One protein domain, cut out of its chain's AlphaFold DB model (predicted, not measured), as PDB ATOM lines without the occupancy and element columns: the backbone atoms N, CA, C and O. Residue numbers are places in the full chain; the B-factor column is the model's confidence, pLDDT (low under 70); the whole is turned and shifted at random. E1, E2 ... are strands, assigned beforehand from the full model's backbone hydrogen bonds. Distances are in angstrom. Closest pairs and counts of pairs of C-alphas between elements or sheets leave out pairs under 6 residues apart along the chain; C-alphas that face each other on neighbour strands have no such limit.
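This is residues 177 to 254 of the 336 residues of the protein "Sporulation protein" of Clostridium sp. AM58-1XD (UniProt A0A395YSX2). One long, twisted sheet of four antiparallel strands makes up the body, a wall with no named helix on either face; its two inner strands, E1 and E4, run side by side and swing away together at one end as a two-stranded arm, residues 177 to 183 beside 247 to 253. At the other end the E3 and E4 hairpin reaches past E1, and the long loop between E2 and E3 sticks out with residues 206 to 212. The printed part has 78 residues with four named strands, E1, E2, E3 and E4 along the chain, in the sheet order E2, E1, E4, E3; the class is all strand. The whole is only just loose, close to extended, with a radius of gyration of the C-alphas of 16.9 A, and it is only just flat, with spans of 52 by 35 by 19 A.

E1 is residues 177 to 194, 41.0 A from first to last C-alpha, and begins with C-alpha 177 at (-24.636, 73.077, 43.083). It bends by 83 degrees at residue 185. E2 is residues 197 to 201, 13.1 A long. E3, residues 219 to 231, measures 36.7 A and ends with C-alpha 231 at (-60.234, 38.914, 43.051). E4, residues 234 to 254, is the longest strand by residues, with 21; it measures 52.9 A, bends by 68 degrees at residue 251 and ends with C-alpha 254 at (-23.693, 77.329, 38.614).

In the sheet, E1 and E4 are inner strands, antiparallel at 164 degrees between their directions. Their C-alphas 182 and 248 face each other at 4.1 A; N 179 and O 251, 2.9 A, and N 191 and O 241, 3.0 A, are within hydrogen-bond range. E2, an edge strand, forms a hairpin with E1, antiparallel at 119 degrees. C-alphas 198 and 193 face each other at 4.3 A, and N 199 and O 192 are within hydrogen-bond range at 2.7 A. E3, the other edge strand, forms a hairpin with E4, antiparallel at 163 degrees. C-alphas 245 and 221 face each other at 4.2 A, and N 228 and O 238 are within hydrogen-bond range at 2.8 A. E2 and E3 are apart. From edge to edge the strands' lines turn by 59 degrees.

The two C-alphas farthest apart, those of Phe 231 and Pro 254, are 53.2 A apart, while the first and last printed C-alphas are 6.2 A apart. The printed part has no cut. The links E1 to E2 and E3 to E4 are tight, with 2 residues each, and the link E2 to E3, residues 202 to 218, is long. The mean pLDDT of the printed part is 76.9; residues 203 to 217 are under 70.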
ATOM      1  N   ARG A 177     -23.951  74.261  42.567       81.62
ATOM      2  CA  ARG A 177     -24.636  73.077  43.083       81.62
ATOM      3  C   ARG A 177     -24.133  71.820  42.401       81.62
ATOM      4  O   ARG A 177     -23.762  71.837  41.227       81.62
ATOM      5  N   LYS A 178     -24.220  70.714  43.131       86.44
ATOM      6  CA  LYS A 178     -24.073  69.371  42.576       86.44
ATOM      7  C   LYS A 178     -25.352  69.001  41.831       86.44
ATOM      8  O   LYS A 178     -26.454  69.139  42.368       86.44
ATOM      9  N   VAL A 179     -25.206  68.574  40.584       84.62
ATOM     10  CA  VAL A 179     -26.310  68.112  39.739       84.62
ATOM     11  C   VAL A 179     -26.022  66.687  39.300       84.62
ATOM     12  O   VAL A 179     -24.926  66.387  38.836       84.62
ATOM     13  N   GLU A 180     -27.025  65.821  39.445       87.25
ATOM     14  CA  GLU A 180     -27.001  64.458  38.916       87.25
ATOM     15  C   GLU A 180     -27.357  64.510  37.420       87.25
ATOM     16  O   GLU A 180     -28.509  64.768  37.059       87.25
ATOM     17  N   ALA A 181     -26.388  64.277  36.532       84.38
ATOM     18  CA  ALA A 181     -26.656  64.002  35.121       84.38
ATOM     19  C   ALA A 181     -26.727  62.497  34.888       84.38
ATOM     20  O   ALA A 181     -25.774  61.761  35.129       84.38
ATOM     21  N   TYR A 182     -27.854  62.035  34.353       83.88
ATOM     22  CA  TYR A 182     -27.991  60.645  33.938       83.88
ATOM     23  C   TYR A 182     -27.196  60.398  32.656       83.88
ATOM     24  O   TYR A 182     -27.413  61.071  31.650       83.88
ATOM     25  N   THR A 183     -26.345  59.372  32.649       80.75
ATOM     26  CA  THR A 183     -25.491  59.024  31.494       80.75
ATOM     27  C   THR A 183     -26.280  58.413  30.326       80.75
ATOM     28  O   THR A 183     -25.719  58.054  29.292       80.75
ATOM     29  N   GLY A 184     -27.591  58.215  30.503       77.69
ATOM     30  CA  GLY A 184     -28.469  57.508  29.571       77.69
ATOM     31  C   GLY A 184     -28.400  55.983  29.691       77.69
ATOM     32  O   GLY A 184     -29.278  55.298  29.159       77.69
ATOM     33  N   LYS A 185     -27.429  55.422  30.429       78.88
ATOM     34  CA  LYS A 185     -27.381  53.979  30.683       78.88
ATOM     35  C   LYS A 185     -28.480  53.578  31.664       78.88
ATOM     36  O   LYS A 185     -28.600  54.120  32.762       78.88
ATOM     37  N   LYS A 186     -29.268  52.584  31.260       81.25
ATOM     38  CA  LYS A 186     -30.342  51.996  32.062       81.25
ATOM     39  C   LYS A 186     -30.122  50.495  32.169       81.25
ATOM     40  O   LYS A 186     -29.727  49.860  31.192       81.25
ATOM     41  N   LYS A 187     -30.384  49.934  33.342       81.75
ATOM     42  CA  LYS A 187     -30.480  48.489  33.562       81.75
ATOM     43  C   LYS A 187     -31.861  48.195  34.109       81.75
ATOM     44  O   LYS A 187     -32.316  48.873  35.022       81.75
ATOM     45  N   THR A 188     -32.514  47.197  33.541       80.19
ATOM     46  CA  THR A 188     -33.829  46.746  33.986       80.19
ATOM     47  C   THR A 188     -33.707  45.325  34.498       80.19
ATOM     48  O   THR A 188     -33.096  44.485  33.839       80.19
ATOM     49  N   GLY A 189     -34.283  45.067  35.661       84.00
ATOM     50  CA  GLY A 189     -34.405  43.741  36.242       84.00
ATOM     51  C   GLY A 189     -35.855  43.424  36.574       84.00
ATOM     52  O   GLY A 189     -36.721  44.304  36.579       84.00
ATOM     53  N   LEU A 190     -36.097  42.154  36.872       84.75
ATOM     54  CA  LEU A 190     -37.352  41.702  37.453       84.75
ATOM     55  C   LEU A 190     -37.193  41.611  38.964       84.75
ATOM     56  O   LEU A 190     -36.150  41.193  39.468       84.75
ATOM     57  N   PHE A 191     -38.239  41.999  39.672       86.06
ATOM     58  CA  PHE A 191     -38.326  41.885  41.114       86.06
ATOM     59  C   PHE A 191     -39.507  40.995  41.476       86.06
ATOM     60  O   PHE A 191     -40.594  41.141  40.915       86.06
ATOM     61  N   LEU A 192     -39.274  40.068  42.399       86.62
ATOM     62  CA  LEU A 192     -40.275  39.200  42.995       86.62
ATOM     63  C   LEU A 192     -40.082  39.236  44.508       86.62
ATOM     64  O   LEU A 192     -39.017  38.881  45.006       86.62
ATOM     65  N   LYS A 193     -41.111  39.625  45.247       84.88
ATOM     66  CA  LYS A 193     -41.127  39.567  46.708       84.88
ATOM     67  C   LYS A 193     -42.245  38.639  47.137       84.88
ATOM     68  O   LYS A 193     -43.375  38.769  46.685       84.88
ATOM     69  N   ALA A 194     -41.908  37.677  47.977       81.69
ATOM     70  CA  ALA A 194     -42.835  36.701  48.515       81.69
ATOM     71  C   ALA A 194     -42.632  36.640  50.028       81.69
ATOM     72  O   ALA A 194     -41.541  36.291  50.484       81.69
ATOM     73  N   PHE A 195     -43.673  36.949  50.804       75.88
ATOM     74  CA  PHE A 195     -43.593  36.995  52.269       75.88
ATOM     75  C   PHE A 195     -42.455  37.930  52.745       75.88
ATOM     76  O   PHE A 195     -42.487  39.129  52.471       75.88
ATOM     77  N   HIS A 196     -41.430  37.379  53.408       72.50
ATOM     78  CA  HIS A 196     -40.243  38.089  53.907       72.50
ATOM     79  C   HIS A 196     -39.042  38.020  52.949       72.50
ATOM     80  O   HIS A 196     -38.017  38.656  53.184       72.50
ATOM     81  N   SER A 197     -39.151  37.242  51.869       76.69
ATOM     82  CA  SER A 197     -38.066  37.027  50.918       76.69
ATOM     83  C   SER A 197     -38.236  37.941  49.717       76.69
ATOM     84  O   SER A 197     -39.290  37.968  49.082       76.69
ATOM     85  N   SER A 198     -37.175  38.664  49.371       77.12
ATOM     86  CA  SER A 198     -37.120  39.455  48.147       77.12
ATOM     87  C   SER A 198     -36.059  38.889  47.214       77.12
ATOM     88  O   SER A 198     -34.931  38.601  47.608       77.12
ATOM     89  N   PHE A 199     -36.448  38.686  45.964       81.31
ATOM     90  CA  PHE A 199     -35.587  38.215  44.904       81.31
ATOM     91  C   PHE A 199     -35.575  39.265  43.802       81.31
ATOM     92  O   PHE A 199     -36.593  39.560  43.176       81.31
ATOM     93  N   SER A 200     -34.403  39.847  43.565       79.44
ATOM     94  CA  SER A 200     -34.182  40.743  42.437       79.44
ATOM     95  C   SER A 200     -33.268  40.051  41.437       79.44
ATOM     96  O   SER A 200     -32.154  39.643  41.757       79.44
ATOM     97  N   LEU A 201     -33.754  39.905  40.208       79.75
ATOM     98  CA  LEU A 201     -32.972  39.400  39.094       79.75
ATOM     99  C   LEU A 201     -32.631  40.578  38.193       79.75
ATOM    100  O   LEU A 201     -33.383  40.954  37.292       79.75
ATOM    101  N   ILE A 202     -31.483  41.179  38.482       72.69
ATOM    102  CA  ILE A 202     -30.865  42.186  37.628       72.69
ATOM    103  C   ILE A 202     -29.775  41.458  36.839       72.69
ATOM    104  O   ILE A 202     -28.854  40.924  37.460       72.69
ATOM    105  N   PRO A 203     -29.857  41.390  35.499       69.44
ATOM    106  CA  PRO A 203     -28.809  40.753  34.716       69.44
ATOM    107  C   PRO A 203     -27.453  41.412  35.036       69.44
ATOM    108  O   PRO A 203     -27.363  42.649  35.017       69.44
ATOM    109  N   PRO A 204     -26.403  40.624  35.358       59.56
ATOM    110  CA  PRO A 204     -25.088  41.163  35.684       59.56
ATOM    111  C   PRO A 204     -24.562  42.052  34.555       59.56
ATOM    112  O   PRO A 204     -24.718  41.728  33.377       59.56
ATOM    113  N   SER A 205     -23.892  43.152  34.912       56.19
ATOM    114  CA  SER A 205     -23.248  44.077  33.961       56.19
ATOM    115  C   SER A 205     -22.361  43.366  32.940       56.19
ATOM    116  O   SER A 205     -22.245  43.832  31.810       56.19
ATOM    117  N   ASP A 206     -21.745  42.265  33.373       51.47
ATOM    118  CA  ASP A 206     -20.704  41.523  32.663       51.47
ATOM    119  C   ASP A 206     -21.264  40.510  31.646       51.47
ATOM    120  O   ASP A 206     -20.511  39.951  30.857       51.47
ATOM    121  N   LEU A 207     -22.585  40.284  31.629       45.94
ATOM    122  CA  LEU A 207     -23.262  39.369  30.699       45.94
ATOM    123  C   LEU A 207     -23.804  40.071  29.442       45.94
ATOM    124  O   LEU A 207     -24.379  39.422  28.570       45.94
ATOM    125  N   ILE A 208     -23.608  41.388  29.326       49.19
ATOM    126  CA  ILE A 208     -23.897  42.152  28.110       49.19
ATOM    127  C   ILE A 208     -22.620  42.147  27.252       49.19
ATOM    128  O   ILE A 208     -21.655  42.826  27.618       49.19
ATOM    129  N   PRO A 209     -22.568  41.409  26.126       37.84
ATOM    130  CA  PRO A 209     -21.363  41.341  25.308       37.84
ATOM    131  C   PRO A 209     -20.971  42.738  24.798       37.84
ATOM    132  O   PRO A 209     -21.778  43.438  24.187       37.84
ATOM    133  N   GLY A 210     -19.721  43.141  25.059       47.25
ATOM    134  CA  GLY A 210     -19.095  44.323  24.451       47.25
ATOM    135  C   GLY A 210     -18.920  45.577  25.320       47.25
ATOM    136  O   GLY A 210     -18.542  46.611  24.773       47.25
ATOM    137  N   LYS A 211     -19.146  45.551  26.642       49.72
ATOM    138  CA  LYS A 211     -18.880  46.727  27.501       49.72
ATOM    139  C   LYS A 211     -17.702  46.503  28.446       49.72
ATOM    140  O   LYS A 211     -17.798  45.752  29.408       49.72
ATOM    141  N   GLN A 212     -16.596  47.197  28.171       45.34
ATOM    142  CA  GLN A 212     -15.482  47.321  29.108       45.34
ATOM    143  C   GLN A 212     -15.939  47.957  30.427       45.34
ATOM    144  O   GLN A 212     -16.785  48.857  30.452       45.34
ATOM    145  N   LYS A 213     -15.308  47.499  31.508       47.34
ATOM    146  CA  LYS A 213     -15.435  47.979  32.884       47.34
ATOM    147  C   LYS A 213     -14.878  49.409  32.990       47.34
ATOM    148  O   LYS A 213     -13.730  49.604  33.373       47.34
ATOM    149  N   LYS A 214     -15.661  50.406  32.572       52.44
ATOM    150  CA  LYS A 214     -15.400  51.822  32.884       52.44
ATOM    151  C   LYS A 214     -15.889  52.118  34.299       52.44
ATOM    152  O   LYS A 214     -16.855  51.494  34.729       52.44
ATOM    153  N   GLU A 215     -15.168  53.017  34.968       54.16
ATOM    154  CA  GLU A 215     -15.348  53.504  36.343       54.16
ATOM    155  C   GLU A 215     -16.775  53.320  36.874       54.16
ATOM    156  O   GLU A 215     -17.745  53.709  36.221       54.16
ATOM    157  N   ASN A 216     -16.893  52.688  38.047       63.00
ATOM    158  CA  ASN A 216     -18.167  52.372  38.691       63.00
ATOM    159  C   ASN A 216     -18.887  53.661  39.121       63.00
ATOM    160  O   ASN A 216     -18.850  54.040  40.290       63.00
ATOM    161  N   LEU A 217     -19.543  54.329  38.176       66.38
ATOM    162  CA  LEU A 217     -20.477  55.406  38.469       66.38
ATOM    163  C   LEU A 217     -21.670  54.852  39.267       66.38
ATOM    164  O   LEU A 217     -22.076  53.698  39.061       66.38
ATOM    165  N   PRO A 218     -22.229  55.645  40.195       78.06
ATOM    166  CA  PRO A 218     -23.342  55.217  41.027       78.06
ATOM    167  C   PRO A 218     -24.616  54.989  40.198       78.06
ATOM    168  O   PRO A 218     -24.869  55.624  39.171       78.06
ATOM    169  N   TRP A 219     -25.443  54.052  40.667       79.75
ATOM    170  CA  TRP A 219     -26.724  53.699  40.058       79.75
ATOM    171  C   TRP A 219     -27.862  54.085  40.996       79.75
ATOM    172  O   TRP A 219     -27.858  53.707  42.165       79.75
ATOM    173  N   LYS A 220     -28.865  54.790  40.470       82.62
ATOM    174  CA  LYS A 220     -30.108  55.101  41.181       82.62
ATOM    175  C   LYS A 220     -31.191  54.127  40.741       82.62
ATOM    176  O   LYS A 220     -31.559  54.110  39.564       82.62
ATOM    177  N   PHE A 221     -31.659  53.294  41.664       81.62
ATOM    178  CA  PHE A 221     -32.685  52.291  41.398       81.62
ATOM    179  C   PHE A 221     -34.070  52.824  41.755       81.62
ATOM    180  O   PHE A 221     -34.275  53.392  42.822       81.62
ATOM    181  N   THR A 222     -35.019  52.622  40.852       84.06
ATOM    182  CA  THR A 222     -36.440  52.897  41.061       84.06
ATOM    183  C   THR A 222     -37.204  51.595  40.858       84.06
ATOM    184  O   THR A 222     -36.926  50.870  39.899       84.06
ATOM    185  N   MET A 223     -38.128  51.286  41.766       82.94
ATOM    186  CA  MET A 223     -38.931  50.064  41.742       82.94
ATOM    187  C   MET A 223     -40.394  50.419  41.487       82.94
ATOM    188  O   MET A 223     -40.930  51.329  42.110       82.94
ATOM    189  N   GLU A 224     -41.020  49.697  40.566       84.38
ATOM    190  CA  GLU A 224     -42.468  49.709  40.370       84.38
ATOM    191  C   GLU A 224     -43.006  48.378  40.893       84.38
ATOM    192  O   GLU A 224     -42.743  47.336  40.286       84.38
ATOM    193  N   GLU A 225     -43.707  48.403  42.027       83.44
ATOM    194  CA  GLU A 225     -44.227  47.210  42.703       83.44
ATOM    195  C   GLU A 225     -45.732  47.050  42.459       83.44
ATOM    196  O   GLU A 225     -46.497  48.011  42.515       83.44
ATOM    197  N   GLN A 226     -46.168  45.819  42.194       83.19
ATOM    198  CA  GLN A 226     -47.576  45.449  42.099       83.19
ATOM    199  C   GLN A 226     -47.840  44.210  42.949       83.19
ATOM    200  O   GLN A 226     -47.140  43.203  42.819       83.19
ATOM    201  N   GLN A 227     -48.863  44.273  43.799       85.44
ATOM    202  CA  GLN A 227     -49.300  43.127  44.587       85.44
ATOM    203  C   GLN A 227     -50.209  42.212  43.764       85.44
ATOM    204  O   GLN A 227     -51.119  42.657  43.059       85.44
ATOM    205  N   ALA A 228     -49.976  40.912  43.886       85.50
ATOM    206  CA  ALA A 228     -50.812  39.884  43.303       85.50
ATOM    207  C   ALA A 228     -52.203  39.889  43.951       85.50
ATOM    208  O   ALA A 228     -52.334  39.758  45.169       85.50
ATOM    209  N   ARG A 229     -53.246  39.961  43.125       83.81
ATOM    210  CA  ARG A 229     -54.638  39.773  43.545       83.81
ATOM    211  C   ARG A 229     -55.353  38.827  42.591       83.81
ATOM    212  O   ARG A 229     -55.160  38.915  41.380       83.81
ATOM    213  N   LEU A 230     -56.150  37.912  43.136       78.81
ATOM    214  CA  LEU A 230     -56.959  36.978  42.343       78.81
ATOM    215  C   LEU A 230     -58.353  37.563  42.058       78.81
ATOM    216  O   LEU A 230     -58.855  37.446  40.943       78.81
ATOM    217  N   PHE A 231     -58.934  38.228  43.062       79.62
ATOM    218  CA  PHE A 231     -60.234  38.914  43.051       79.62
ATOM    219  C   PHE A 231     -60.136  40.207  43.878       79.62
ATOM    220  O   PHE A 231     -59.109  40.438  44.517       79.62
ATOM    221  N   ASP A 232     -61.201  41.013  43.925       73.06
ATOM    222  CA  ASP A 232     -61.192  42.327  44.596       73.06
ATOM    223  C   ASP A 232     -60.789  42.270  46.079       73.06
ATOM    224  O   ASP A 232     -60.060  43.140  46.540       73.06
ATOM    225  N   ASN A 233     -61.176  41.213  46.801       75.31
ATOM    226  CA  ASN A 233     -60.867  41.037  48.230       75.31
ATOM    227  C   ASN A 233     -59.874  39.889  48.500       75.31
ATOM    228  O   ASN A 233     -59.763  39.414  49.631       75.31
ATOM    229  N   PHE A 234     -59.194  39.389  47.459       81.31
ATOM    230  CA  PHE A 234     -58.241  38.282  47.577       81.31
ATOM    231  C   PHE A 234     -56.844  38.728  47.160       81.31
ATOM    232  O   PHE A 234     -56.414  38.538  46.016       81.31
ATOM    233  N   TYR A 235     -56.145  39.313  48.120       82.56
ATOM    234  CA  TYR A 235     -54.747  39.701  48.038       82.56
ATOM    235  C   TYR A 235     -53.858  38.516  48.396       82.56
ATOM    236  O   TYR A 235     -54.208  37.701  49.249       82.56
ATOM    237  N   LEU A 236     -52.715  38.415  47.727       84.31
ATOM    238  CA  LEU A 236     -51.715  37.379  47.945       84.31
ATOM    239  C   LEU A 236     -50.417  37.997  48.498       84.31
ATOM    240  O   LEU A 236     -50.125  39.165  48.228       84.31
ATOM    241  N   PRO A 237     -49.572  37.210  49.187       81.00
ATOM    242  CA  PRO A 237     -48.270  37.655  49.706       81.00
ATOM    243  C   PRO A 237     -47.184  37.816  48.635       81.00
ATOM    244  O   PRO A 237     -45.996  37.847  48.964       81.00
ATOM    245  N   PHE A 238     -47.567  37.854  47.360       87.19
ATOM    246  CA  PHE A 238     -46.651  37.948  46.234       87.19
ATOM    247  C   PHE A 238     -46.723  39.344  45.637       87.19
ATOM    248  O   PHE A 238     -47.796  39.821  45.281       87.19
ATOM    249  N   TYR A 239     -45.567  39.964  45.477       85.69
ATOM    250  CA  TYR A 239     -45.391  41.218  44.772       85.69
ATOM    251  C   TYR A 239     -44.445  40.961  43.613       85.69
ATOM    252  O   TYR A 239     -43.437  40.263  43.756       85.69
ATOM    253  N   TRP A 240     -44.755  41.527  42.460       87.50
ATOM    254  CA  TRP A 240     -43.857  41.516  41.319       87.50
ATOM    255  C   TRP A 240     -43.678  42.928  40.800       87.50
ATOM    256  O   TRP A 240     -44.509  43.809  41.012       87.50
ATOM    257  N   GLY A 241     -42.579  43.147  40.097       86.56
ATOM    258  CA  GLY A 241     -42.263  44.478  39.635       86.56
ATOM    259  C   GLY A 241     -41.112  44.533  38.660       86.56
ATOM    260  O   GLY A 241     -40.411  43.548  38.399       86.56
ATOM    261  N   LYS A 242     -40.909  45.736  38.136       85.94
ATOM    262  CA  LYS A 242     -39.719  46.084  37.367       85.94
ATOM    263  C   LYS A 242     -38.837  46.960  38.236       85.94
ATOM    264  O   LYS A 242     -39.284  47.971  38.771       85.94
ATOM    265  N   ILE A 243     -37.567  46.588  38.335       84.88
ATOM    266  CA  ILE A 243     -36.542  47.444  38.925       84.88
ATOM    267  C   ILE A 243     -35.754  48.103  37.800       84.88
ATOM    268  O   ILE A 243     -35.232  47.427  36.914       84.88
ATOM    269  N   THR A 244     -35.669  49.429  37.818       84.62
ATOM    270  CA  THR A 244     -34.940  50.212  36.819       84.62
ATOM    271  C   THR A 244     -33.810  50.974  37.492       84.62
ATOM    272  O   THR A 244     -34.047  51.896  38.264       84.62
ATOM    273  N   GLY A 245     -32.569  50.610  37.179       83.62
ATOM    274  CA  GLY A 245     -31.374  51.354  37.558       83.62
ATOM    275  C   GLY A 245     -30.990  52.359  36.477       83.62
ATOM    276  O   GLY A 245     -30.836  51.980  35.314       83.62
ATOM    277  N   LYS A 246     -30.798  53.625  36.851       85.06
ATOM    278  CA  LYS A 246     -30.239  54.673  35.985       85.06
ATOM    279  C   LYS A 246     -28.862  55.071  36.514       85.06
ATOM    280  O   LYS A 246     -28.741  55.448  37.677       85.06
ATOM    281  N   GLU A 247     -27.841  54.965  35.674       83.12
ATOM    282  CA  GLU A 247     -26.489  55.425  36.010       83.12
ATOM    283  C   GLU A 247     -26.450  56.955  35.936       83.12
ATOM    284  O   GLU A 247     -26.999  57.552  35.000       83.12
ATOM    285  N   TYR A 248     -25.823  57.582  36.925       83.25
ATOM    286  CA  TYR A 248     -25.681  59.030  36.975       83.25
ATOM    287  C   TYR A 248     -24.264  59.435  37.364       83.25
ATOM    288  O   TYR A 248     -23.532  58.695  38.019       83.25
ATOM    289  N   GLU A 249     -23.898  60.633  36.942       86.88
ATOM    290  CA  GLU A 249     -22.668  61.307  37.306       86.88
ATOM    291  C   GLU A 249     -23.018  62.624  37.990       86.88
ATOM    292  O   GLU A 249     -23.959  63.320  37.597       86.88
ATOM    293  N   THR A 250     -22.268  62.954  39.034       86.38
ATOM    294  CA  THR A 250     -22.452  64.195  39.778       86.38
ATOM    295  C   THR A 250     -21.364  65.170  39.377       86.38
ATOM    296  O   THR A 250     -20.186  64.890  39.576       86.38
ATOM    297  N   TYR A 251     -21.755  66.333  38.870       84.56
ATOM    298  CA  TYR A 251     -20.835  67.429  38.574       84.56
ATOM    299  C   TYR A 251     -21.342  68.729  39.193       84.56
ATOM    300  O   TYR A 251     -22.530  68.877  39.502       84.56
ATOM    301  N   GLU A 252     -20.425  69.665  39.406       88.25
ATOM    302  CA  GLU A 252     -20.737  70.982  39.948       88.25
ATOM    303  C   GLU A 252     -20.959  71.974  38.810       88.25
ATOM    304  O   GLU A 252     -20.149  72.077  37.888       88.25
ATOM    305  N   ARG A 253     -22.074  72.704  38.863       88.06
ATOM    306  CA  ARG A 253     -22.352  73.801  37.933       88.06
ATOM    307  C   ARG A 253     -23.047  74.968  38.634       88.06
ATOM    308  O   ARG A 253     -23.719  74.744  39.647       88.06
ATOM    309  N   PRO A 254     -22.923  76.201  38.112       86.62
ATOM    310  CA  PRO A 254     -23.693  77.329  38.614       86.62
ATOM    311  C   PRO A 254     -25.193  77.146  38.351       86.62
ATOM    312  O   PRO A 254     -25.614  76.391  37.464       86.62
TER     313      PRO A 254